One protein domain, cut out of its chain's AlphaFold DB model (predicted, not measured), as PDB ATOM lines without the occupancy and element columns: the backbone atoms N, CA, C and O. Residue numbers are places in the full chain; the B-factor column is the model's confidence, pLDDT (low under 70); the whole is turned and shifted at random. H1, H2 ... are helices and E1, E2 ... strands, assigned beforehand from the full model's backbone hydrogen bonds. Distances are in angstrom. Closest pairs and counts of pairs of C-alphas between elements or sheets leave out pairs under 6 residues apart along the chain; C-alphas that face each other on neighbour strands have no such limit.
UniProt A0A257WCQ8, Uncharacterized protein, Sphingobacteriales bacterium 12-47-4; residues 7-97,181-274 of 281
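This is residues 7 to 97 and 181 to 274 of the 281 residues of an uncharacterized protein of Sphingobacteriales bacterium 12-47-4 (UniProt A0A257WCQ8). Helix H4 sits between two longer helices, H1 and H5, running back along part of H5 at a shallow tilt and crossing H1 steeply. At one end the hairpin E1 E2 packs on residues 244 to 254 of H5, with short helices H2 and H3 nearby; beyond H4 at the other end lies the small hairpin E3 E4, and residues 221 to 226 stick out. The printed part has 185 residues, with five named helices and four named strands in the order H1 H2 H3 E1 E2 H4 E3 E4 H5; of the 94 residues in named elements helices hold 80 and strands 14, the class being mostly helix, and both two-stranded sheets, E1 - E2 and E3 - E4, are antiparallel. It is compact, with a radius of gyration of the C-alphas of 18.2 A, yet elongated, spanning 57 by 36 by 31 A.

H1, residues 21 to 43, has a kink of 28 degrees near residue 34. H2, residues 45 to 54, is close but not clearly touching H1; the closest C-alphas, of Ile 40 and Phe 48, are 5.7 A apart. H3, residues 62 to 69, is about perpendicular to H2, at 83 degrees. E1, residues 71 to 74, and E2, residues 80 to 83, form an antiparallel hairpin, with N 73 and O 81 at 2.9 A. H4, residues 195 to 209, touches H1, closest at the C-alphas of Glu 35 and Ile 196, 6.0 A. E3, residues 211 to 213, and E4, residues 216 to 218, form another hairpin, with N 218 and O 211 at 2.7 A. H5, residues 231 to 254, touches H4 at a shallow tilt of 24 degrees, opposite ways; the C-alphas of Pro 195 and Met 241 are closest, 4.6 A. The closest C-alphas of E2 and H5, of Trp 83 and Leu 247, are 5.6 A apart. Every O i to N i+4 pair is within hydrogen-bond range in H2, H3, H4 and H5, and 17 of 19 in H1.

H1 begins at C-alpha 21 (63.681, -11.035, 114.013) and is 32.2 A long; H4 is 21.4 A; H5 is 34.4 A and ends at C-alpha 254 (61.325, -18.536, 156.461).

The two farthest C-alphas, of Lys 223 and Ser 257, are 58.5 A apart. Residues 98 to 180 are not printed; C-alphas 97 and 181 are 13.8 A apart across the cut. The link from E4 to H5 is long. Mean pLDDT of the printed part is 77.6; 51 residues are under 70, among them 181 to 192 and 209 to 229.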
ATOM      1  N   SER A   7      59.504  -8.868 126.154       76.69
ATOM      2  CA  SER A   7      58.835  -7.735 126.812       76.69
ATOM      3  C   SER A   7      59.510  -7.302 128.117       76.69
ATOM      4  O   SER A   7      59.359  -6.152 128.510       76.69
ATOM      5  N   TYR A   8      60.318  -8.157 128.755       77.31
ATOM      6  CA  TYR A   8      61.028  -7.841 130.002       77.31
ATOM      7  C   TYR A   8      62.269  -6.937 129.810       77.31
ATOM      8  O   TYR A   8      62.876  -6.501 130.796       77.31
ATOM      9  N   PHE A   9      62.641  -6.622 128.561       80.19
ATOM     10  CA  PHE A   9      63.848  -5.861 128.205       80.19
ATOM     11  C   PHE A   9      63.529  -4.434 127.731       80.19
ATOM     12  O   PHE A   9      63.680  -4.082 126.561       80.19
ATOM     13  N   HIS A  10      63.110  -3.583 128.665       75.19
ATOM     14  CA  HIS A  10      62.857  -2.151 128.453       75.19
ATOM     15  C   HIS A  10      63.455  -1.315 129.586       75.19
ATOM     16  O   HIS A  10      63.929  -1.840 130.594       75.19
ATOM     17  N   THR A  11      63.394   0.013 129.453       71.75
ATOM     18  CA  THR A  11      63.862   0.989 130.455       71.75
ATOM     19  C   THR A  11      65.328   0.766 130.854       71.75
ATOM     20  O   THR A  11      66.225   0.975 130.038       71.75
ATOM     21  N   GLU A  12      65.603   0.319 132.074       71.94
ATOM     22  CA  GLU A  12      66.962   0.095 132.578       71.94
ATOM     23  C   GLU A  12      67.643  -1.107 131.898       71.94
ATOM     24  O   GLU A  12      68.843  -1.061 131.622       71.94
ATOM     25  N   ARG A  13      66.857  -2.117 131.498       77.12
ATOM     26  CA  ARG A  13      67.281  -3.272 130.684       77.12
ATOM     27  C   ARG A  13      66.952  -3.085 129.201       77.12
ATOM     28  O   ARG A  13      66.562  -4.028 128.518       77.12
ATOM     29  N   THR A  14      67.061  -1.861 128.680       77.06
ATOM     30  CA  THR A  14      66.751  -1.613 127.263       77.06
ATOM     31  C   THR A  14      67.715  -2.372 126.355       77.06
ATOM     32  O   THR A  14      68.939  -2.200 126.436       77.06
ATOM     33  N   VAL A  15      67.139  -3.157 125.445       76.25
ATOM     34  CA  VAL A  15      67.824  -3.737 124.292       76.25
ATOM     35  C   VAL A  15      67.331  -3.027 123.019       76.25
ATOM     36  O   VAL A  15      66.125  -2.895 122.815       76.25
ATOM     37  N   PRO A  16      68.221  -2.509 122.153       71.81
ATOM     38  CA  PRO A  16      67.802  -1.896 120.894       71.81
ATOM     39  C   PRO A  16      67.205  -2.924 119.925       71.81
ATOM     40  O   PRO A  16      67.767  -4.003 119.758       71.81
ATOM     41  N   ASN A  17      66.130  -2.552 119.222       73.06
ATOM     42  CA  ASN A  17      65.494  -3.364 118.174       73.06
ATOM     43  C   ASN A  17      65.043  -4.761 118.644       73.06
ATOM     44  O   ASN A  17      65.224  -5.732 117.915       73.06
ATOM     45  N   VAL A  18      64.470  -4.863 119.850       66.25
ATOM     46  CA  VAL A  18      63.972  -6.127 120.438       66.25
ATOM     47  C   VAL A  18      62.952  -6.872 119.582       66.25
ATOM     48  O   VAL A  18      62.879  -8.084 119.696       66.25
ATOM     49  N   THR A  19      62.201  -6.168 118.732       67.00
ATOM     50  CA  THR A  19      61.178  -6.735 117.834       67.00
ATOM     51  C   THR A  19      61.706  -7.051 116.434       67.00
ATOM     52  O   THR A  19      60.932  -7.366 115.539       67.00
ATOM     53  N   LYS A  20      63.012  -6.886 116.192       73.81
ATOM     54  CA  LYS A  20      63.626  -7.296 114.929       73.81
ATOM     55  C   LYS A  20      63.993  -8.773 115.027       73.81
ATOM     56  O   LYS A  20      64.724  -9.129 115.950       73.81
ATOM     57  N   ASP A  21      63.582  -9.567 114.042       70.00
ATOM     58  CA  ASP A  21      63.681 -11.035 114.013       70.00
ATOM     59  C   ASP A  21      65.015 -11.593 114.540       70.00
ATOM     60  O   ASP A  21      65.026 -12.475 115.400       70.00
ATOM     61  N   ASP A  22      66.151 -11.043 114.096       76.19
ATOM     62  CA  ASP A  22      67.483 -11.503 114.521       76.19
ATOM     63  C   ASP A  22      67.771 -11.223 116.007       76.19
ATOM     64  O   ASP A  22      68.374 -12.037 116.708       76.19
ATOM     65  N   THR A  23      67.370 -10.048 116.501       74.38
ATOM     66  CA  THR A  23      67.572  -9.653 117.902       74.38
ATOM     67  C   THR A  23      66.637 -10.437 118.809       74.38
ATOM     68  O   THR A  23      67.064 -10.905 119.863       74.38
ATOM     69  N   GLU A  24      65.380 -10.587 118.399       75.31
ATOM     70  CA  GLU A  24      64.370 -11.330 119.141       75.31
ATOM     71  C   GLU A  24      64.768 -12.802 119.281       75.31
ATOM     72  O   GLU A  24      64.799 -13.335 120.391       75.31
ATOM     73  N   SER A  25      65.176 -13.428 118.173       80.69
ATOM     74  CA  SER A  25      65.663 -14.812 118.154       80.69
ATOM     75  C   SER A  25      66.861 -14.998 119.082       80.69
ATOM     76  O   SER A  25      66.891 -15.943 119.870       80.69
ATOM     77  N   PHE A  26      67.813 -14.061 119.052       83.12
ATOM     78  CA  PHE A  26      68.979 -14.104 119.929       83.12
ATOM     79  C   PHE A  26      68.601 -13.986 121.412       83.12
ATOM     80  O   PHE A  26      69.104 -14.742 122.237       83.12
ATOM     81  N   ILE A  27      67.698 -13.071 121.774       83.44
ATOM     82  CA  ILE A  27      67.230 -12.949 123.163       83.44
ATOM     83  C   ILE A  27      66.499 -14.225 123.593       83.44
ATOM     84  O   ILE A  27      66.754 -14.720 124.687       83.44
ATOM     85  N   ASN A  28      65.643 -14.791 122.743       84.50
ATOM     86  CA  ASN A  28      64.913 -16.023 123.048       84.50
ATOM     87  C   ASN A  28      65.849 -17.230 123.244       84.50
ATOM     88  O   ASN A  28      65.603 -18.062 124.122       84.50
ATOM     89  N   GLU A  29      66.952 -17.308 122.495       87.38
ATOM     90  CA  GLU A  29      68.006 -18.306 122.717       87.38
ATOM     91  C   GLU A  29      68.665 -18.123 124.094       87.38
ATOM     92  O   GLU A  29      68.812 -19.085 124.855       87.38
ATOM     93  N   LEU A  30      69.003 -16.879 124.454       89.50
ATOM     94  CA  LEU A  30      69.576 -16.566 125.764       89.50
ATOM     95  C   LEU A  30      68.605 -16.888 126.903       89.50
ATOM     96  O   LEU A  30      69.034 -17.473 127.892       89.50
ATOM     97  N   ILE A  31      67.317 -16.558 126.766       87.94
ATOM     98  CA  ILE A  31      66.279 -16.922 127.741       87.94
ATOM     99  C   ILE A  31      66.245 -18.444 127.903       87.94
ATOM    100  O   ILE A  31      66.359 -18.942 129.018       87.94
ATOM    101  N   THR A  32      66.174 -19.185 126.794       87.75
ATOM    102  CA  THR A  32      66.103 -20.656 126.809       87.75
ATOM    103  C   THR A  32      67.276 -21.284 127.560       87.75
ATOM    104  O   THR A  32      67.094 -22.246 128.307       87.75
ATOM    105  N   LYS A  33      68.484 -20.742 127.377       88.62
ATOM    106  CA  LYS A  33      69.692 -21.244 128.032       88.62
ATOM    107  C   LYS A  33      69.780 -20.813 129.498       88.62
ATOM    108  O   LYS A  33      69.930 -21.652 130.385       88.62
ATOM    109  N   TYR A  34      69.728 -19.510 129.739       92.50
ATOM    110  CA  TYR A  34      70.118 -18.921 131.015       92.50
ATOM    111  C   TYR A  34      68.997 -18.916 132.049       92.50
ATOM    112  O   TYR A  34      69.298 -18.876 133.236       92.50
ATOM    113  N   GLU A  35      67.726 -19.014 131.650       91.62
ATOM    114  CA  GLU A  35      66.630 -19.146 132.614       91.62
ATOM    115  C   GLU A  35      66.749 -20.449 133.409       91.62
ATOM    116  O   GLU A  35      66.686 -20.431 134.634       91.62
ATOM    117  N   ARG A  36      66.997 -21.577 132.731       91.50
ATOM    118  CA  ARG A  36      67.185 -22.868 133.404       91.50
ATOM    119  C   ARG A  36      68.405 -22.856 134.323       91.50
ATOM    120  O   ARG A  36      68.312 -23.324 135.453       91.50
ATOM    121  N   GLU A  37      69.531 -22.336 133.834       92.06
ATOM    122  CA  GLU A  37      70.770 -22.206 134.612       92.06
ATOM    123  C   GLU A  37      70.535 -21.386 135.886       92.06
ATOM    124  O   GLU A  37      70.864 -21.833 136.982       92.06
ATOM    125  N   TYR A  38      69.874 -20.237 135.744       93.69
ATOM    126  CA  TYR A  38      69.503 -19.376 136.856       93.69
ATOM    127  C   TYR A  38      68.580 -20.079 137.858       93.69
ATOM    128  O   TYR A  38      68.839 -20.036 139.058       93.69
ATOM    129  N   LEU A  39      67.512 -20.738 137.393       93.25
ATOM    130  CA  LEU A  39      66.532 -21.364 138.284       93.25
ATOM    131  C   LEU A  39      67.150 -22.504 139.098       93.25
ATOM    132  O   LEU A  39      66.898 -22.586 140.297       93.25
ATOM    133  N   ILE A  40      67.997 -23.331 138.480       91.75
ATOM    134  CA  ILE A  40      68.764 -24.356 139.200       91.75
ATOM    135  C   ILE A  40      69.692 -23.697 140.226       91.75
ATOM    136  O   ILE A  40      69.785 -24.173 141.353       91.75
ATOM    137  N   GLY A  41      70.341 -22.590 139.857       90.44
ATOM    138  CA  GLY A  41      71.261 -21.859 140.725       90.44
ATOM    139  C   GLY A  41      70.620 -21.181 141.939       90.44
ATOM    140  O   GLY A  41      71.287 -21.010 142.949       90.44
ATOM    141  N   VAL A  42      69.336 -20.802 141.886       92.31
ATOM    142  CA  VAL A  42      68.654 -20.142 143.024       92.31
ATOM    143  C   VAL A  42      67.696 -21.052 143.796       92.31
ATOM    144  O   VAL A  42      67.481 -20.834 144.987       92.31
ATOM    145  N   LEU A  43      67.117 -22.067 143.148       92.88
ATOM    146  CA  LEU A  43      66.200 -23.020 143.784       92.88
ATOM    147  C   LEU A  43      66.898 -24.320 144.202       92.88
ATOM    148  O   LEU A  43      66.375 -25.041 145.044       92.88
ATOM    149  N   GLY A  44      68.062 -24.636 143.636       91.31
ATOM    150  CA  GLY A  44      68.639 -25.975 143.720       91.31
ATOM    151  C   GLY A  44      67.935 -26.960 142.781       91.31
ATOM    152  O   GLY A  44      66.847 -26.701 142.266       91.31
ATOM    153  N   TYR A  45      68.573 -28.105 142.532       90.88
ATOM    154  CA  TYR A  45      68.113 -29.070 141.528       90.88
ATOM    155  C   TYR A  45      66.744 -29.686 141.865       90.88
ATOM    156  O   TYR A  45      65.854 -29.683 141.019       90.88
ATOM    157  N   GLU A  46      66.554 -30.163 143.099       92.75
ATOM    158  CA  GLU A  46      65.333 -30.879 143.503       92.75
ATOM    159  C   GLU A  46      64.095 -29.973 143.482       92.75
ATOM    160  O   GLU A  46      63.087 -30.302 142.849       92.75
ATOM    161  N   LEU A  47      64.175 -28.793 144.113       94.31
ATOM    162  CA  LEU A  47      63.074 -27.831 144.071       94.31
ATOM    163  C   LEU A  47      62.827 -27.331 142.643       94.31
ATOM    164  O   LEU A  47      61.669 -27.145 142.282       94.31
ATOM    165  N   PHE A  48      63.867 -27.136 141.824       93.44
ATOM    166  CA  PHE A  48      63.696 -26.758 140.420       93.44
ATOM    167  C   PHE A  48      62.893 -27.802 139.632       93.44
ATOM    168  O   PHE A  48      61.955 -27.420 138.936       93.44
ATOM    169  N   GLU A  49      63.217 -29.094 139.742       93.81
ATOM    170  CA  GLU A  49      62.489 -30.146 139.017       93.81
ATOM    171  C   GLU A  49      61.010 -30.186 139.416       93.81
ATOM    172  O   GLU A  49      60.123 -30.231 138.558       93.81
ATOM    173  N   LEU A  50      60.736 -30.104 140.720       94.75
ATOM    174  CA  LEU A  50      59.372 -30.091 141.241       94.75
ATOM    175  C   LEU A  50      58.620 -28.818 140.861       94.75
ATOM    176  O   LEU A  50      57.441 -28.882 140.524       94.75
ATOM    177  N   PHE A  51      59.291 -27.670 140.898       93.06
ATOM    178  CA  PHE A  51      58.736 -26.399 140.458       93.06
ATOM    179  C   PHE A  51      58.390 -26.446 138.969       93.06
ATOM    180  O   PHE A  51      57.261 -26.131 138.610       93.06
ATOM    181  N   GLU A  52      59.309 -26.893 138.107       89.81
ATOM    182  CA  GLU A  52      59.089 -26.964 136.661       89.81
ATOM    183  C   GLU A  52      57.934 -27.912 136.299       89.81
ATOM    184  O   GLU A  52      57.150 -27.612 135.392       89.81
ATOM    185  N   ALA A  53      57.817 -29.048 136.986       87.69
ATOM    186  CA  ALA A  53      56.686 -29.953 136.820       87.69
ATOM    187  C   ALA A  53      55.386 -29.319 137.338       87.69
ATOM    188  O   ALA A  53      54.394 -29.256 136.614       87.69
ATOM    189  N   GLY A  54      55.412 -28.777 138.557       84.44
ATOM    190  CA  GLY A  54      54.242 -28.234 139.241       84.44
ATOM    191  C   GLY A  54      53.598 -27.048 138.529       84.44
ATOM    192  O   GLY A  54      52.380 -26.913 138.555       84.44
ATOM    193  N   ILE A  55      54.381 -26.217 137.835       80.94
ATOM    194  CA  ILE A  55      53.837 -25.085 137.067       80.94
ATOM    195  C   ILE A  55      53.190 -25.486 135.730       80.94
ATOM    196  O   ILE A  55      52.563 -24.653 135.072       80.94
ATOM    197  N   LYS A  56      53.335 -26.747 135.308       76.94
ATOM    198  CA  LYS A  56      52.680 -27.301 134.111       76.94
ATOM    199  C   LYS A  56      51.366 -28.012 134.444       76.94
ATOM    200  O   LYS A  56      50.631 -28.380 133.529       76.94
ATOM    201  N   GLU A  57      51.069 -28.204 135.728       69.75
ATOM    202  CA  GLU A  57      49.833 -28.845 136.163       69.75
ATOM    203  C   GLU A  57      48.604 -27.968 135.852       69.75
ATOM    204  O   GLU A  57      48.688 -26.736 135.894       69.75
ATOM    205  N   PRO A  58      47.429 -28.571 135.579       59.97
ATOM    206  CA  PRO A  58      46.188 -27.823 135.370       59.97
ATOM    207  C   PRO A  58      45.800 -26.955 136.574       59.97
ATOM    208  O   PRO A  58      45.205 -25.894 136.405       59.97
ATOM    209  N   VAL A  59      46.144 -27.415 137.780       67.38
ATOM    210  CA  VAL A  59      45.977 -26.689 139.039       67.38
ATOM    211  C   VAL A  59      47.346 -26.598 139.701       67.38
ATOM    212  O   VAL A  59      47.877 -27.605 140.164       67.38
ATOM    213  N   ILE A  60      47.918 -25.395 139.737       74.62
ATOM    214  CA  ILE A  60      49.218 -25.164 140.371       74.62
ATOM    215  C   ILE A  60      49.062 -25.085 141.885       74.62
ATOM    216  O   ILE A  60      48.197 -24.376 142.398       74.62
ATOM    217  N   ASP A  61      49.958 -25.762 142.597       81.31
ATOM    218  CA  ASP A  61      50.104 -25.618 144.042       81.31
ATOM    219  C   ASP A  61      50.500 -24.183 144.440       81.31
ATOM    220  O   ASP A  61      51.428 -23.588 143.882       81.31
ATOM    221  N   GLN A  62      49.841 -23.641 145.466       82.12
ATOM    222  CA  GLN A  62      50.090 -22.293 145.972       82.12
ATOM    223  C   GLN A  62      51.573 -22.017 146.262       82.12
ATOM    224  O   GLN A  62      52.032 -20.899 146.045       82.12
ATOM    225  N   ARG A  63      52.360 -23.016 146.682       90.00
ATOM    226  CA  ARG A  63      53.797 -22.826 146.939       90.00
ATOM    227  C   ARG A  63      54.574 -22.403 145.684       90.00
ATOM    228  O   ARG A  63      55.493 -21.594 145.756       90.00
ATOM    229  N   TYR A  64      54.191 -22.889 144.505       90.38
ATOM    230  CA  TYR A  64      54.833 -22.487 143.250       90.38
ATOM    231  C   TYR A  64      54.327 -21.131 142.758       90.38
ATOM    232  O   TYR A  64      55.102 -20.351 142.203       90.38
ATOM    233  N   ILE A  65      53.056 -20.818 143.025       83.62
ATOM    234  CA  ILE A  65      52.474 -19.490 142.791       83.62
ATOM    235  C   ILE A  65      53.225 -18.438 143.621       83.62
ATOM    236  O   ILE A  65      53.606 -17.394 143.090       83.62
ATOM    237  N   ASP A  66      53.511 -18.735 144.890       87.62
ATOM    238  CA  ASP A  66      54.236 -17.844 145.797       87.62
ATOM    239  C   ASP A  66      55.681 -17.580 145.318       87.62
ATOM    240  O   ASP A  66      56.174 -16.455 145.424       87.62
ATOM    241  N   ILE A  67      56.354 -18.585 144.739       91.50
ATOM    242  CA  ILE A  67      57.672 -18.416 144.100       91.50
ATOM    243  C   ILE A  67      57.562 -17.549 142.835       91.50
ATOM    244  O   ILE A  67      58.367 -16.632 142.649       91.50
ATOM    245  N   LEU A  68      56.578 -17.815 141.969       87.31
ATOM    246  CA  LEU A  68      56.406 -17.112 140.694       87.31
ATOM    247  C   LEU A  68      56.088 -15.632 140.883       87.31
ATOM    248  O   LEU A  68      56.711 -14.790 140.242       87.31
ATOM    249  N   TYR A  69      55.139 -15.320 141.758       81.62
ATOM    250  CA  TYR A  69      54.507 -14.001 141.810       81.62
ATOM    251  C   TYR A  69      54.803 -13.218 143.082       81.62
ATOM    252  O   TYR A  69      54.448 -12.042 143.180       81.62
ATOM    253  N   GLY A  70      55.485 -13.851 144.031       86.19
ATOM    254  CA  GLY A  70      55.864 -13.211 145.270       86.19
ATOM    255  C   GLY A  70      54.828 -13.362 146.376       86.19
ATOM    256  O   GLY A  70      53.654 -13.657 146.151       86.19
ATOM    257  N   LYS A  71      55.291 -13.145 147.608       86.38
ATOM    258  CA  LYS A  71      54.484 -13.212 148.828       86.38
ATOM    259  C   LYS A  71      55.144 -12.436 149.958       86.38
ATOM    260  O   LYS A  71      56.375 -12.350 150.040       86.38
ATOM    261  N   THR A  72      54.336 -11.872 150.856       89.94
ATOM    262  CA  THR A  72      54.868 -11.313 152.102       89.94
ATOM    263  C   THR A  72      55.254 -12.422 153.079       89.94
ATOM    264  O   THR A  72      54.556 -13.420 153.234       89.94
ATOM    265  N   PHE A  73      56.384 -12.259 153.759       91.62
ATOM    266  CA  PHE A  73      56.867 -13.217 154.748       91.62
ATOM    267  C   PHE A  73      57.459 -12.493 155.953       91.62
ATOM    268  O   PHE A  73      57.761 -11.300 155.903       91.62
ATOM    269  N   THR A  74      57.599 -13.214 157.060       95.12
ATOM    270  CA  THR A  74      58.317 -12.722 158.238       95.12
ATOM    271  C   THR A  74      59.636 -13.462 158.304       95.12
ATOM    272  O   THR A  74      59.642 -14.689 158.299       95.12
ATOM    273  N   ASP A  75      60.745 -12.730 158.312       91.38
ATOM    274  CA  ASP A  75      62.060 -13.352 158.391       91.38
ATOM    275  C   ASP A  75      62.360 -13.899 159.795       91.38
ATOM    276  O   ASP A  75      61.618 -13.695 160.759       91.38
ATOM    277  N   THR A  76      63.495 -14.580 159.926       85.56
ATOM    278  CA  THR A  76      63.967 -15.171 161.189       85.56
ATOM    279  C   THR A  76      64.232 -14.151 162.295       85.56
ATOM    280  O   THR A  76      64.338 -14.527 163.460       85.56
ATOM    281  N   LEU A  77      64.334 -12.866 161.948       90.19
ATOM    282  CA  LEU A  77      64.521 -11.756 162.878       90.19
ATOM    283  C   LEU A  77      63.190 -11.068 163.227       90.19
ATOM    284  O   LEU A  77      63.194 -10.037 163.901       90.19
ATOM    285  N   GLY A  78      62.054 -11.604 162.770       91.12
ATOM    286  CA  GLY A  78      60.724 -11.048 163.014       91.12
ATOM    287  C   GLY A  78      60.379  -9.838 162.141       91.12
ATOM    288  O   GLY A  78      59.396  -9.148 162.412       91.12
ATOM    289  N   ARG A  79      61.167  -9.538 161.101       92.75
ATOM    290  CA  ARG A  79      60.916  -8.405 160.201       92.75
ATOM    291  C   ARG A  79      59.999  -8.847 159.071       92.75
ATOM    292  O   ARG A  79      60.258  -9.845 158.399       92.75
ATOM    293  N   LYS A  80      58.949  -8.066 158.823       94.25
ATOM    294  CA  LYS A  80      58.065  -8.276 157.676       94.25
ATOM    295  C   LYS A  80      58.777  -7.835 156.397       94.25
ATOM    296  O   LYS A  80      59.156  -6.673 156.271       94.25
ATOM    297  N   GLN A  81      58.943  -8.764 155.469       91.38
ATOM    298  CA  GLN A  81      59.561  -8.566 154.163       91.38
ATOM    299  C   GLN A  81      58.629  -9.068 153.053       91.38
ATOM    300  O   GLN A  81      57.561  -9.631 153.312       91.38
ATOM    301  N   ARG A  82      59.020  -8.833 151.802       87.81
ATOM    302  CA  ARG A  82      58.276  -9.258 150.620       87.81
ATOM    303  C   ARG A  82      59.235  -9.854 149.602       87.81
ATOM    304  O   ARG A  82      60.249  -9.244 149.279       87.81
ATOM    305  N   TRP A  83      58.896 -11.044 149.123       91.62
ATOM    306  CA  TRP A  83      59.436 -11.586 147.887       91.62
ATOM    307  C   TRP A  83      58.563 -11.080 146.738       91.62
ATOM    308  O   TRP A  83      57.342 -11.180 146.828       91.62
ATOM    309  N   ASP A  84      59.166 -10.512 145.694       86.25
ATOM    310  CA  ASP A  84      58.424  -9.878 144.592       86.25
ATOM    311  C   ASP A  84      58.065 -10.840 143.453       86.25
ATOM    312  O   ASP A  84      57.261 -10.487 142.595       86.25
ATOM    313  N   GLY A  85      58.611 -12.056 143.463       89.00
ATOM    314  CA  GLY A  85      58.354 -13.070 142.445       89.00
ATOM    315  C   GLY A  85      59.434 -13.151 141.368       89.00
ATOM    316  O   GLY A  85      60.183 -12.208 141.106       89.00
ATOM    317  N   LEU A  86      59.496 -14.309 140.710       88.88
ATOM    318  CA  LEU A  86      60.268 -14.493 139.481       88.88
ATOM    319  C   LEU A  86      59.685 -13.675 138.322       88.88
ATOM    320  O   LEU A  86      60.433 -13.213 137.461       88.88
ATOM    321  N   ILE A  87      58.366 -13.485 138.316       83.25
ATOM    322  CA  ILE A  87      57.594 -12.714 137.341       83.25
ATOM    323  C   ILE A  87      56.600 -11.804 138.087       83.25
ATOM    324  O   ILE A  87      55.419 -12.130 138.192       83.25
ATOM    325  N   PRO A  88      57.063 -10.673 138.654       76.06
ATOM    326  CA  PRO A  88      56.236  -9.843 139.525       76.06
ATOM    327  C   PRO A  88      54.961  -9.349 138.842       76.06
ATOM    328  O   PRO A  88      54.995  -8.827 137.725       76.06
ATOM    329  N   LEU A  89      53.835  -9.440 139.547       68.31
ATOM    330  CA  LEU A  89      52.557  -8.924 139.061       68.31
ATOM    331  C   LEU A  89      52.378  -7.461 139.427       68.31
ATOM    332  O   LEU A  89      52.585  -7.060 140.575       68.31
ATOM    333  N   ALA A  90      51.893  -6.681 138.465       60.19
ATOM    334  CA  ALA A  90      51.367  -5.352 138.732       60.19
ATOM    335  C   ALA A  90      49.841  -5.410 138.877       60.19
ATOM    336  O   ALA A  90      49.153  -5.935 138.003       60.19
ATOM    337  N   GLY A  91      49.317  -4.794 139.939       56.56
ATOM    338  CA  GLY A  91      47.879  -4.642 140.156       56.56
ATOM    339  C   GLY A  91      47.193  -5.861 140.780       56.56
ATOM    340  O   GLY A  91      47.788  -6.918 140.953       56.56
ATOM    341  N   ASN A  92      45.920  -5.690 141.141       51.22
ATOM    342  CA  ASN A  92      45.104  -6.724 141.784       51.22
ATOM    343  C   ASN A  92      44.478  -7.648 140.728       51.22
ATOM    344  O   ASN A  92      43.325  -7.448 140.342       51.22
ATOM    345  N   THR A  93      45.216  -8.646 140.251       50.41
ATOM    346  CA  THR A  93      44.667  -9.699 139.387       50.41
ATOM    347  C   THR A  93      44.494 -11.003 140.167       50.41
ATOM    348  O   THR A  93      45.446 -11.558 140.701       50.41
ATOM    349  N   SER A  94      43.257 -11.510 140.232       46.91
ATOM    350  CA  SER A  94      42.928 -12.808 140.857       46.91
ATOM    351  C   SER A  94      43.170 -14.005 139.929       46.91
ATOM    352  O   SER A  94      42.979 -15.155 140.323       46.91
ATOM    353  N   ILE A  95      43.549 -13.721 138.681       47.50
ATOM    354  CA  ILE A  95      43.796 -14.681 137.614       47.50
ATOM    355  C   ILE A  95      45.033 -14.219 136.848       47.50
ATOM    356  O   ILE A  95      45.129 -13.040 136.502       47.50
ATOM    357  N   ILE A  96      45.961 -15.133 136.572       53.34
ATOM    358  CA  ILE A  96      47.164 -14.827 135.796       53.34
ATOM    359  C   ILE A  96      47.351 -15.895 134.737       53.34
ATOM    360  O   ILE A  96      47.315 -17.086 135.032       53.34
ATOM    361  N   SER A  97      47.621 -15.447 133.523       48.97
ATOM    362  CA  SER A  97      48.135 -16.288 132.460       48.97
ATOM    363  C   SER A  97      49.639 -16.044 132.349       48.97
ATOM    364  O   SER A  97      50.045 -14.945 131.961       48.97
ATOM    365  N   ALA A 181      44.373 -17.159 144.246       47.41
ATOM    366  CA  ALA A 181      43.769 -16.796 145.519       47.41
ATOM    367  C   ALA A 181      44.847 -16.746 146.624       47.41
ATOM    368  O   ALA A 181      45.408 -17.771 146.989       47.41
ATOM    369  N   GLY A 182      45.127 -15.555 147.167       50.34
ATOM    370  CA  GLY A 182      46.104 -15.364 148.251       50.34
ATOM    371  C   GLY A 182      47.450 -14.747 147.851       50.34
ATOM    372  O   GLY A 182      48.330 -14.653 148.706       50.34
ATOM    373  N   VAL A 183      47.617 -14.297 146.602       54.66
ATOM    374  CA  VAL A 183      48.796 -13.516 146.188       54.66
ATOM    375  C   VAL A 183      48.652 -12.054 146.615       54.66
ATOM    376  O   VAL A 183      47.666 -11.385 146.299       54.66
ATOM    377  N   ASP A 184      49.664 -11.536 147.311       56.97
ATOM    378  CA  ASP A 184      49.755 -10.121 147.667       56.97
ATOM    379  C   ASP A 184      50.222  -9.321 146.439       56.97
ATOM    380  O   ASP A 184      51.417  -9.227 146.177       56.97
ATOM    381  N   ALA A 185      49.319  -8.726 145.661       53.97
ATOM    382  CA  ALA A 185      49.671  -7.893 144.502       53.97
ATOM    383  C   ALA A 185      50.603  -6.698 144.840       53.97
ATOM    384  O   ALA A 185      50.596  -6.181 145.963       53.97
ATOM    385  N   ILE A 186      51.420  -6.231 143.879       52.81
ATOM    386  CA  ILE A 186      52.182  -4.969 144.006       52.81
ATOM    387  C   ILE A 186      51.265  -3.797 143.636       52.81
ATOM    388  O   ILE A 186      50.622  -3.805 142.584       52.81
ATOM    389  N   ALA A 187      51.228  -2.765 144.487       45.25
ATOM    390  CA  ALA A 187      50.307  -1.639 144.341       45.25
ATOM    391  C   ALA A 187      50.647  -0.673 143.184       45.25
ATOM    392  O   ALA A 187      49.724  -0.086 142.631       45.25
ATOM    393  N   LEU A 188      51.914  -0.494 142.776       44.31
ATOM    394  CA  LEU A 188      52.280   0.408 141.667       44.31
ATOM    395  C   LEU A 188      53.683   0.101 141.068       44.31
ATOM    396  O   LEU A 188      54.673   0.244 141.773       44.31
ATOM    397  N   ALA A 189      53.724  -0.195 139.751       44.47
ATOM    398  CA  ALA A 189      54.847  -0.145 138.773       44.47
ATOM    399  C   ALA A 189      56.067  -1.111 138.880       44.47
ATOM    400  O   ALA A 189      56.535  -1.403 139.972       44.47
ATOM    401  N   PRO A 190      56.723  -1.447 137.741       52.19
ATOM    402  CA  PRO A 190      56.213  -2.158 136.569       52.19
ATOM    403  C   PRO A 190      56.442  -3.687 136.690       52.19
ATOM    404  O   PRO A 190      57.444  -4.138 137.245       52.19
ATOM    405  N   SER A 191      55.538  -4.482 136.108       54.66
ATOM    406  CA  SER A 191      55.449  -5.962 136.103       54.66
ATOM    407  C   SER A 191      56.597  -6.708 135.402       54.66
ATOM    408  O   SER A 191      56.418  -7.796 134.862       54.66
ATOM    409  N   TYR A 192      57.775  -6.099 135.330       62.53
ATOM    410  CA  TYR A 192      58.866  -6.565 134.483       62.53
ATOM    411  C   TYR A 192      60.205  -6.647 135.210       62.53
ATOM    412  O   TYR A 192      61.224  -6.931 134.581       62.53
ATOM    413  N   GLN A 193      60.234  -6.412 136.526       76.06
ATOM    414  CA  GLN A 193      61.428  -6.556 137.362       76.06
ATOM    415  C   GLN A 193      61.688  -8.019 137.748       76.06
ATOM    416  O   GLN A 193      61.590  -8.398 138.907       76.06
ATOM    417  N   SER A 194      62.047  -8.841 136.766       87.44
ATOM    418  CA  SER A 194      62.407 -10.242 136.992       87.44
ATOM    419  C   SER A 194      63.913 -10.401 137.249       87.44
ATOM    420  O   SER A 194      64.705  -9.885 136.454       87.44
ATOM    421  N   PRO A 195      64.344 -11.155 138.279       91.94
ATOM    422  CA  PRO A 195      65.759 -11.500 138.431       91.94
ATOM    423  C   PRO A 195      66.268 -12.406 137.297       91.94
ATOM    424  O   PRO A 195      67.445 -12.349 136.950       91.94
ATOM    425  N   ILE A 196      65.378 -13.166 136.646       91.75
ATOM    426  CA  ILE A 196      65.699 -13.931 135.433       91.75
ATOM    427  C   ILE A 196      66.070 -12.959 134.307       91.75
ATOM    428  O   ILE A 196      67.076 -13.142 133.624       91.75
ATOM    429  N   ALA A 197      65.290 -11.887 134.134       89.94
ATOM    430  CA  ALA A 197      65.560 -10.880 133.112       89.94
ATOM    431  C   ALA A 197      66.878 -10.133 133.375       89.94
ATOM    432  O   ALA A 197      67.608  -9.846 132.428       89.94
ATOM    433  N   ASP A 198      67.208  -9.859 134.640       92.06
ATOM    434  CA  ASP A 198      68.500  -9.284 135.033       92.06
ATOM    435  C   ASP A 198      69.675 -10.193 134.640       92.06
ATOM    436  O   ASP A 198      70.650  -9.735 134.034       92.06
ATOM    437  N   TYR A 199      69.554 -11.494 134.914       93.31
ATOM    438  CA  TYR A 199      70.569 -12.486 134.570       93.31
ATOM    439  C   TYR A 199      70.744 -12.653 133.054       93.31
ATOM    440  O   TYR A 199      71.863 -12.617 132.532       93.31
ATOM    441  N   VAL A 200      69.638 -12.757 132.312       91.75
ATOM    442  CA  VAL A 200      69.670 -12.835 130.844       91.75
ATOM    443  C   VAL A 200      70.255 -11.551 130.249       91.75
ATOM    444  O   VAL A 200      71.062 -11.620 129.321       91.75
ATOM    445  N   TYR A 201      69.920 -10.378 130.794       90.75
ATOM    446  CA  TYR A 201      70.458  -9.098 130.325       90.75
ATOM    447  C   TYR A 201      71.973  -8.984 130.547       90.75
ATOM    448  O   TYR A 201      72.692  -8.511 129.661       90.75
ATOM    449  N   TYR A 202      72.481  -9.471 131.684       90.88
ATOM    450  CA  TYR A 202      73.920  -9.561 131.941       90.88
ATOM    451  C   TYR A 202      74.637 -10.369 130.850       90.88
ATOM    452  O   TYR A 202      75.617  -9.899 130.260       90.88
ATOM    453  N   HIS A 203      74.125 -11.561 130.530       89.81
ATOM    454  CA  HIS A 203      74.716 -12.421 129.501       89.81
ATOM    455  C   HIS A 203      74.521 -11.887 128.084       89.81
ATOM    456  O   HIS A 203      75.417 -12.040 127.254       89.81
ATOM    457  N   TYR A 204      73.412 -11.194 127.814       89.25
ATOM    458  CA  TYR A 204      73.205 -10.467 126.564       89.25
ATOM    459  C   TYR A 204      74.314  -9.430 126.341       89.25
ATOM    460  O   TYR A 204      74.966  -9.432 125.293       89.25
ATOM    461  N   LEU A 205      74.580  -8.575 127.335       86.56
ATOM    462  CA  LEU A 205      75.640  -7.568 127.248       86.56
ATOM    463  C   LEU A 205      77.021  -8.217 127.102       86.56
ATOM    464  O   LEU A 205      77.794  -7.805 126.236       86.56
ATOM    465  N   ARG A 206      77.302  -9.273 127.877       83.75
ATOM    466  CA  ARG A 206      78.553 -10.040 127.789       83.75
ATOM    467  C   ARG A 206      78.783 -10.603 126.385       83.75
ATOM    468  O   ARG A 206      79.868 -10.438 125.825       83.75
ATOM    469  N   ALA A 207      77.763 -11.214 125.789       82.06
ATOM    470  CA  ALA A 207      77.846 -11.772 124.444       82.06
ATOM    471  C   ALA A 207      78.033 -10.679 123.377       82.06
ATOM    472  O   ALA A 207      78.849 -10.834 122.472       82.06
ATOM    473  N   LYS A 208      77.351  -9.531 123.507       75.88
ATOM    474  CA  LYS A 208      77.506  -8.396 122.579       75.88
ATOM    475  C   LYS A 208      78.856  -7.684 122.698       75.88
ATOM    476  O   LYS A 208      79.305  -7.092 121.721       75.88
ATOM    477  N   THR A 209      79.526  -7.740 123.851       67.94
ATOM    478  CA  THR A 209      80.905  -7.233 123.979       67.94
ATOM    479  C   THR A 209      81.959  -8.132 123.350       67.94
ATOM    480  O   THR A 209      83.042  -7.650 123.022       67.94
ATOM    481  N   GLY A 210      81.650  -9.419 123.183       57.50
ATOM    482  CA  GLY A 210      82.557 -10.435 122.665       57.50
ATOM    483  C   GLY A 210      82.041 -11.074 121.380       57.50
ATOM    484  O   GLY A 210      81.860 -12.284 121.346       57.50
ATOM    485  N   SER A 211      81.792 -10.301 120.319       47.72
ATOM    486  CA  SER A 211      81.538 -10.895 119.000       47.72
ATOM    487  C   SER A 211      82.854 -11.312 118.346       47.72
ATOM    488  O   SER A 211      83.690 -10.470 118.038       47.72
ATOM    489  N   VAL A 212      83.060 -12.610 118.125       43.16
ATOM    490  CA  VAL A 212      84.211 -13.120 117.363       43.16
ATOM    491  C   VAL A 212      83.883 -12.997 115.876       43.16
ATOM    492  O   VAL A 212      82.961 -13.644 115.395       43.16
ATOM    493  N   GLY A 213      84.589 -12.124 115.159       43.56
ATOM    494  CA  GLY A 213      84.628 -12.141 113.698       43.56
ATOM    495  C   GLY A 213      85.714 -13.099 113.201       43.56
ATOM    496  O   GLY A 213      86.576 -13.512 113.978       43.56
ATOM    497  N   ASP A 214      85.725 -13.395 111.900       41.59
ATOM    498  CA  ASP A 214      86.701 -14.299 111.254       41.59
ATOM    499  C   ASP A 214      88.181 -13.900 111.458       41.59
ATOM    500  O   ASP A 214      89.089 -14.678 111.178       41.59
ATOM    501  N   THR A 215      88.445 -12.698 111.977       44.25
ATOM    502  CA  THR A 215      89.782 -12.168 112.293       44.25
ATOM    503  C   THR A 215      90.013 -11.849 113.781       44.25
ATOM    504  O   THR A 215      91.024 -11.237 114.118       44.25
ATOM    505  N   GLY A 216      89.128 -12.277 114.694       40.97
ATOM    506  CA  GLY A 216      89.274 -12.102 116.151       40.97
ATOM    507  C   GLY A 216      88.043 -11.490 116.832       40.97
ATOM    508  O   GLY A 216      87.008 -11.299 116.203       40.97
ATOM    509  N   VAL A 217      88.121 -11.170 118.131       43.72
ATOM    510  CA  VAL A 217      87.017 -10.504 118.857       43.72
ATOM    511  C   VAL A 217      86.860  -9.073 118.327       43.72
ATOM    512  O   VAL A 217      87.670  -8.196 118.620       43.72
ATOM    513  N   THR A 218      85.834  -8.841 117.515       43.59
ATOM    514  CA  THR A 218      85.512  -7.542 116.920       43.59
ATOM    515  C   THR A 218      84.415  -6.853 117.732       43.59
ATOM    516  O   THR A 218      83.509  -7.499 118.248       43.59
ATOM    517  N   ARG A 219      84.484  -5.523 117.860       50.22
ATOM    518  CA  ARG A 219      83.380  -4.699 118.383       50.22
ATOM    519  C   ARG A 219      82.611  -4.140 117.191       50.22
ATOM    520  O   ARG A 219      83.204  -3.460 116.356       50.22
ATOM    521  N   THR A 220      81.308  -4.393 117.104       47.94
ATOM    522  CA  THR A 220      80.459  -3.839 116.040       47.94
ATOM    523  C   THR A 220      80.255  -2.339 116.282       47.94
ATOM    524  O   THR A 220      79.442  -1.937 117.110       47.94
ATOM    525  N   GLY A 221      81.033  -1.491 115.608       46.50
ATOM    526  CA  GLY A 221      80.884  -0.034 115.660       46.50
ATOM    527  C   GLY A 221      80.135   0.497 114.440       46.50
ATOM    528  O   GLY A 221      80.531   0.222 113.308       46.50
ATOM    529  N   SER A 222      79.083   1.295 114.646       46.91
ATOM    530  CA  SER A 222      78.651   2.255 113.623       46.91
ATOM    531  C   SER A 222      79.661   3.409 113.595       46.91
ATOM    532  O   SER A 222      80.223   3.767 114.631       46.91
ATOM    533  N   LYS A 223      79.920   3.986 112.416       41.69
ATOM    534  CA  LYS A 223      81.024   4.942 112.178       41.69
ATOM    535  C   LYS A 223      80.961   6.249 112.999       41.69
ATOM    536  O   LYS A 223      81.917   7.007 112.964       41.69
ATOM    537  N   GLU A 224      79.891   6.473 113.759       43.97
ATOM    538  CA  GLU A 224      79.633   7.689 114.548       43.97
ATOM    539  C   GLU A 224      79.334   7.398 116.041       43.97
ATOM    540  O   GLU A 224      79.063   8.316 116.811       43.97
ATOM    541  N   ALA A 225      79.354   6.135 116.493       50.06
ATOM    542  CA  ALA A 225      79.024   5.797 117.883       50.06
ATOM    543  C   ALA A 225      80.271   5.734 118.782       50.06
ATOM    544  O   ALA A 225      81.138   4.875 118.611       50.06
ATOM    545  N   VAL A 226      80.328   6.592 119.808       47.56
ATOM    546  CA  VAL A 226      81.317   6.477 120.892       47.56
ATOM    547  C   VAL A 226      80.952   5.270 121.760       47.56
ATOM    548  O   VAL A 226      79.933   5.256 122.447       47.56
ATOM    549  N   SER A 227      81.779   4.224 121.712       51.66
ATOM    550  CA  SER A 227      81.516   2.971 122.421       51.66
ATOM    551  C   SER A 227      81.927   3.067 123.898       51.66
ATOM    552  O   SER A 227      83.093   2.870 124.242       51.66
ATOM    553  N   ILE A 228      80.963   3.353 124.777       58.66
ATOM    554  CA  ILE A 228      81.131   3.266 126.238       58.66
ATOM    555  C   ILE A 228      81.161   1.784 126.654       58.66
ATOM    556  O   ILE A 228      80.460   0.954 126.072       58.66
ATOM    557  N   SER A 229      81.995   1.435 127.637       67.69
ATOM    558  CA  SER A 229      82.040   0.081 128.207       67.69
ATOM    559  C   SER A 229      80.697  -0.271 128.867       67.69
ATOM    560  O   SER A 229      80.230   0.502 129.700       67.69
ATOM    561  N   PRO A 230      80.064  -1.421 128.565       76.56
ATOM    562  CA  PRO A 230      78.796  -1.796 129.194       76.56
ATOM    563  C   PRO A 230      78.969  -2.411 130.590       76.56
ATOM    564  O   PRO A 230      77.980  -2.845 131.177       76.56
ATOM    565  N   VAL A 231      80.197  -2.448 131.124       80.69
ATOM    566  CA  VAL A 231      80.527  -3.044 132.430       80.69
ATOM    567  C   VAL A 231      79.629  -2.508 133.543       80.69
ATOM    568  O   VAL A 231      79.099  -3.304 134.308       80.69
ATOM    569  N   ASP A 232      79.367  -1.202 133.591       81.75
ATOM    570  CA  ASP A 232      78.525  -0.619 134.643       81.75
ATOM    571  C   ASP A 232      77.081  -1.142 134.587       81.75
ATOM    572  O   ASP A 232      76.486  -1.454 135.618       81.75
ATOM    573  N   LYS A 233      76.531  -1.323 133.379       84.31
ATOM    574  CA  LYS A 233      75.191  -1.904 133.192       84.31
ATOM    575  C   LYS A 233      75.158  -3.386 133.541       84.31
ATOM    576  O   LYS A 233      74.195  -3.842 134.149       84.31
ATOM    577  N   MET A 234      76.207  -4.125 133.181       87.44
ATOM    578  CA  MET A 234      76.353  -5.530 133.558       87.44
ATOM    579  C   MET A 234      76.396  -5.680 135.082       87.44
ATOM    580  O   MET A 234      75.660  -6.485 135.642       87.44
ATOM    581  N   VAL A 235      77.217  -4.875 135.759       87.81
ATOM    582  CA  VAL A 235      77.340  -4.880 137.221       87.81
ATOM    583  C   VAL A 235      76.028  -4.484 137.891       87.81
ATOM    584  O   VAL A 235      75.627  -5.140 138.849       87.81
ATOM    585  N   SER A 236      75.332  -3.463 137.380       88.69
ATOM    586  CA  SER A 236      74.019  -3.069 137.906       88.69
ATOM    587  C   SER A 236      73.014  -4.213 137.809       88.69
ATOM    588  O   SER A 236      72.457  -4.606 138.828       88.69
ATOM    589  N   ALA A 237      72.852  -4.809 136.621       90.06
ATOM    590  CA  ALA A 237      71.924  -5.919 136.411       90.06
ATOM    591  C   ALA A 237      72.253  -7.115 137.316       90.06
ATOM    592  O   ALA A 237      71.373  -7.653 137.982       90.06
ATOM    593  N   TRP A 238      73.535  -7.479 137.426       92.44
ATOM    594  CA  TRP A 238      73.967  -8.547 138.326       92.44
ATOM    595  C   TRP A 238      73.626  -8.243 139.788       92.44
ATOM    596  O   TRP A 238      73.079  -9.078 140.501       92.44
ATOM    597  N   ASN A 239      73.923  -7.033 140.254       92.31
ATOM    598  CA  ASN A 239      73.686  -6.664 141.644       92.31
ATOM    599  C   ASN A 239      72.189  -6.534 141.956       92.31
ATOM    600  O   ASN A 239      71.773  -6.839 143.073       92.31
ATOM    601  N   ASP A 240      71.371  -6.132 140.985       91.38
ATOM    602  CA  ASP A 240      69.918  -6.086 141.128       91.38
ATOM    603  C   ASP A 240      69.280  -7.479 141.109       91.38
ATOM    604  O   ASP A 240      68.298  -7.689 141.825       91.38
ATOM    605  N   MET A 241      69.863  -8.441 140.386       93.44
ATOM    606  CA  MET A 241      69.542  -9.866 140.514       93.44
ATOM    607  C   MET A 241      69.890 -10.371 141.921       93.44
ATOM    608  O   MET A 241      69.024 -10.900 142.610       93.44
ATOM    609  N   VAL A 242      71.121 -10.145 142.397       93.31
ATOM    610  CA  VAL A 242      71.585 -10.619 143.718       93.31
ATOM    611  C   VAL A 242      70.696 -10.103 144.855       93.31
ATOM    612  O   VAL A 242      70.371 -10.857 145.771       93.31
ATOM    613  N   LYS A 243      70.254  -8.837 144.808       92.62
ATOM    614  CA  LYS A 243      69.307  -8.290 145.801       92.62
ATOM    615  C   LYS A 243      68.003  -9.089 145.846       92.62
ATOM    616  O   LYS A 243      67.541  -9.429 146.932       92.62
ATOM    617  N   LYS A 244      67.426  -9.392 144.679       93.00
ATOM    618  CA  LYS A 244      66.187 -10.174 144.560       93.00
ATOM    619  C   LYS A 244      66.407 -11.614 145.023       93.00
ATOM    620  O   LYS A 244      65.603 -12.125 145.793       93.00
ATOM    621  N   ASN A 245      67.535 -12.224 144.668       93.75
ATOM    622  CA  ASN A 245      67.885 -13.578 145.098       93.75
ATOM    623  C   ASN A 245      67.969 -13.682 146.623       93.75
ATOM    624  O   ASN A 245      67.423 -14.615 147.197       93.75
ATOM    625  N   LYS A 246      68.553 -12.690 147.304       91.69
ATOM    626  CA  LYS A 246      68.584 -12.654 148.778       91.69
ATOM    627  C   LYS A 246      67.192 -12.554 149.411       91.69
ATOM    628  O   LYS A 246      66.973 -13.094 150.494       91.69
ATOM    629  N   LEU A 247      66.241 -11.885 148.755       92.88
ATOM    630  CA  LEU A 247      64.843 -11.872 149.204       92.88
ATOM    631  C   LEU A 247      64.172 -13.234 148.995       92.88
ATOM    632  O   LEU A 247      63.454 -13.683 149.885       92.88
ATOM    633  N   LEU A 248      64.436 -13.900 147.865       94.25
ATOM    634  CA  LEU A 248      63.971 -15.265 147.603       94.25
ATOM    635  C   LEU A 248      64.542 -16.260 148.623       94.25
ATOM    636  O   LEU A 248      63.786 -17.027 149.204       94.25
ATOM    637  N   GLU A 249      65.845 -16.210 148.900       92.69
ATOM    638  CA  GLU A 249      66.509 -17.023 149.931       92.69
ATOM    639  C   GLU A 249      65.866 -16.799 151.302       92.69
ATOM    640  O   GLU A 249      65.490 -17.756 151.977       92.69
ATOM    641  N   GLY A 250      65.667 -15.538 151.700       92.69
ATOM    642  CA  GLY A 250      64.980 -15.207 152.947       92.69
ATOM    643  C   GLY A 250      63.552 -15.759 153.004       92.69
ATOM    644  O   GLY A 250      63.131 -16.264 154.047       92.69
ATOM    645  N   PHE A 251      62.824 -15.700 151.886       94.88
ATOM    646  CA  PHE A 251      61.475 -16.245 151.758       94.88
ATOM    647  C   PHE A 251      61.452 -17.772 151.888       94.88
ATOM    648  O   PHE A 251      60.668 -18.300 152.680       94.88
ATOM    649  N   LEU A 252      62.313 -18.478 151.152       94.50
ATOM    650  CA  LEU A 252      62.398 -19.939 151.179       94.50
ATOM    651  C   LEU A 252      62.839 -20.434 152.559       94.50
ATOM    652  O   LEU A 252      62.224 -21.347 153.105       94.50
ATOM    653  N   PHE A 253      63.809 -19.762 153.185       92.88
ATOM    654  CA  PHE A 253      64.268 -20.093 154.531       92.88
ATOM    655  C   PHE A 253      63.159 -19.930 155.581       92.88
ATOM    656  O   PHE A 253      62.923 -20.831 156.392       92.88
ATOM    657  N   ALA A 254      62.442 -18.800 155.551       93.88
ATOM    658  CA  ALA A 254      61.325 -18.536 156.461       93.88
ATOM    659  C   ALA A 254      60.160 -19.527 156.287       93.88
ATOM    660  O   ALA A 254      59.389 -19.733 157.223       93.88
ATOM    661  N   ASN A 255      60.048 -20.157 155.114       93.81
ATOM    662  CA  ASN A 255      59.016 -21.133 154.770       93.81
ATOM    663  C   ASN A 255      59.602 -22.537 154.527       93.81
ATOM    664  O   ASN A 255      59.046 -23.315 153.751       93.81
ATOM    665  N   SER A 256      60.708 -22.886 155.190       92.75
ATOM    666  CA  SER A 256      61.436 -24.151 154.972       92.75
ATOM    667  C   SER A 256      60.596 -25.414 155.203       92.75
ATOM    668  O   SER A 256      60.844 -26.440 154.580       92.75
ATOM    669  N   SER A 257      59.549 -25.349 156.030       92.94
ATOM    670  CA  SER A 257      58.591 -26.454 156.190       92.94
ATOM    671  C   SER A 257      57.720 -26.707 154.952       92.94
ATOM    672  O   SER A 257      57.173 -27.795 154.810       92.94
ATOM    673  N   THR A 258      57.552 -25.703 154.087       94.19
ATOM    674  CA  THR A 258      56.781 -25.777 152.832       94.19
ATOM    675  C   THR A 258      57.669 -26.171 151.646       94.19
ATOM    676  O   THR A 258      57.208 -26.829 150.711       94.19
ATOM    677  N   TYR A 259      58.941 -25.770 151.696       94.12
ATOM    678  CA  TYR A 259      59.962 -26.026 150.677       94.12
ATOM    679  C   TYR A 259      61.058 -26.924 151.252       94.12
ATOM    680  O   TYR A 259      62.215 -26.527 151.363       94.12
ATOM    681  N   THR A 260      60.684 -28.133 151.660       94.06
ATOM    682  CA  THR A 260      61.604 -29.100 152.285       94.06
ATOM    683  C   THR A 260      62.739 -29.552 151.365       94.06
ATOM    684  O   THR A 260      63.780 -29.990 151.838       94.06
ATOM    685  N   GLU A 261      62.524 -29.432 150.058       93.31
ATOM    686  CA  GLU A 261      63.434 -29.788 148.969       93.31
ATOM    687  C   GLU A 261      64.463 -28.675 148.697       93.31
ATOM    688  O   GLU A 261      65.395 -28.846 147.914       93.31
ATOM    689  N   TRP A 262      64.286 -27.508 149.324       91.50
ATOM    690  CA  TRP A 262      65.240 -26.414 149.241       91.50
ATOM    691  C   TRP A 262      66.321 -26.578 150.309       91.50
ATOM    692  O   TRP A 262      66.072 -26.391 151.503       91.50
ATOM    693  N   ASP A 263      67.538 -26.905 149.877       82.69
ATOM    694  CA  ASP A 263      68.678 -27.081 150.776       82.69
ATOM    695  C   ASP A 263      69.610 -25.862 150.772       82.69
ATOM    696  O   ASP A 263      70.320 -25.586 149.804       82.69
ATOM    697  N   TYR A 264      69.673 -25.180 151.919       74.50
ATOM    698  CA  TYR A 264      70.555 -24.038 152.164       74.50
ATOM    699  C   TYR A 264      72.051 -24.344 151.929       74.50
ATOM    700  O   TYR A 264      72.856 -23.449 151.651       74.50
ATOM    701  N   SER A 265      72.446 -25.615 152.054       70.31
ATOM    702  CA  SER A 265      73.837 -26.062 152.010       70.31
ATOM    703  C   SER A 265      74.512 -25.895 150.644       70.31
ATOM    704  O   SER A 265      75.736 -25.990 150.563       70.31
ATOM    705  N   TYR A 266      73.770 -25.567 149.586       64.88
ATOM    706  CA  TYR A 266      74.339 -25.300 148.265       64.88
ATOM    707  C   TYR A 266      74.798 -23.839 148.070       64.88
ATOM    708  O   TYR A 266      75.625 -23.572 147.199       64.88
ATOM    709  N   PHE A 267      74.348 -22.889 148.902       62.81
ATOM    710  CA  PHE A 267      74.338 -21.466 148.517       62.81
ATOM    711  C   PHE A 267      75.463 -20.591 149.087       62.81
ATOM    712  O   PHE A 267      75.723 -19.501 148.580       62.81
ATOM    713  N   TRP A 268      76.208 -21.059 150.090       55.94
ATOM    714  CA  TRP A 268      77.274 -20.280 150.752       55.94
ATOM    715  C   TRP A 268      78.490 -19.973 149.854       55.94
ATOM    716  O   TRP A 268      79.406 -19.268 150.281       55.94
ATOM    717  N   ARG A 269      78.518 -20.485 148.616       54.34
ATOM    718  CA  ARG A 269      79.551 -20.208 147.600       54.34
ATOM    719  C   ARG A 269      78.991 -19.919 146.213       54.34
ATOM    720  O   ARG A 269      79.765 -19.880 145.258       54.34
ATOM    721  N   ASP A 270      77.682 -19.740 146.098       74.06
ATOM    722  CA  ASP A 270      77.071 -19.567 144.794       74.06
ATOM    723  C   ASP A 270      77.217 -18.111 144.311       74.06
ATOM    724  O   ASP A 270      77.008 -17.134 145.045       74.06
ATOM    725  N   GLU A 271      77.618 -17.958 143.052       85.38
ATOM    726  CA  GLU A 271      77.767 -16.662 142.408       85.38
ATOM    727  C   GLU A 271      76.435 -15.905 142.338       85.38
ATOM    728  O   GLU A 271      76.438 -14.673 142.420       85.38
ATOM    729  N   PHE A 272      75.298 -16.612 142.311       88.31
ATOM    730  CA  PHE A 272      73.960 -16.012 142.278       88.31
ATOM    731  C   PHE A 272      73.629 -15.138 143.504       88.31
ATOM    732  O   PHE A 272      72.704 -14.326 143.435       88.31
ATOM    733  N   PHE A 273      74.391 -15.239 144.599       88.31
ATOM    734  CA  PHE A 273      74.187 -14.461 145.835       88.31
ATOM    735  C   PHE A 273      75.340 -13.493 146.145       88.31
ATOM    736  O   PHE A 273      75.323 -12.788 147.167       88.31
ATOM    737  N   THR A 274      76.323 -13.414 145.245       88.81
ATOM    738  CA  THR A 274      77.538 -12.611 145.409       88.81
ATOM    739  C   THR A 274      77.490 -11.371 144.522       88.81
ATOM    740  O   THR A 274      77.368 -11.463 143.302       88.81
TER     741      THR A 274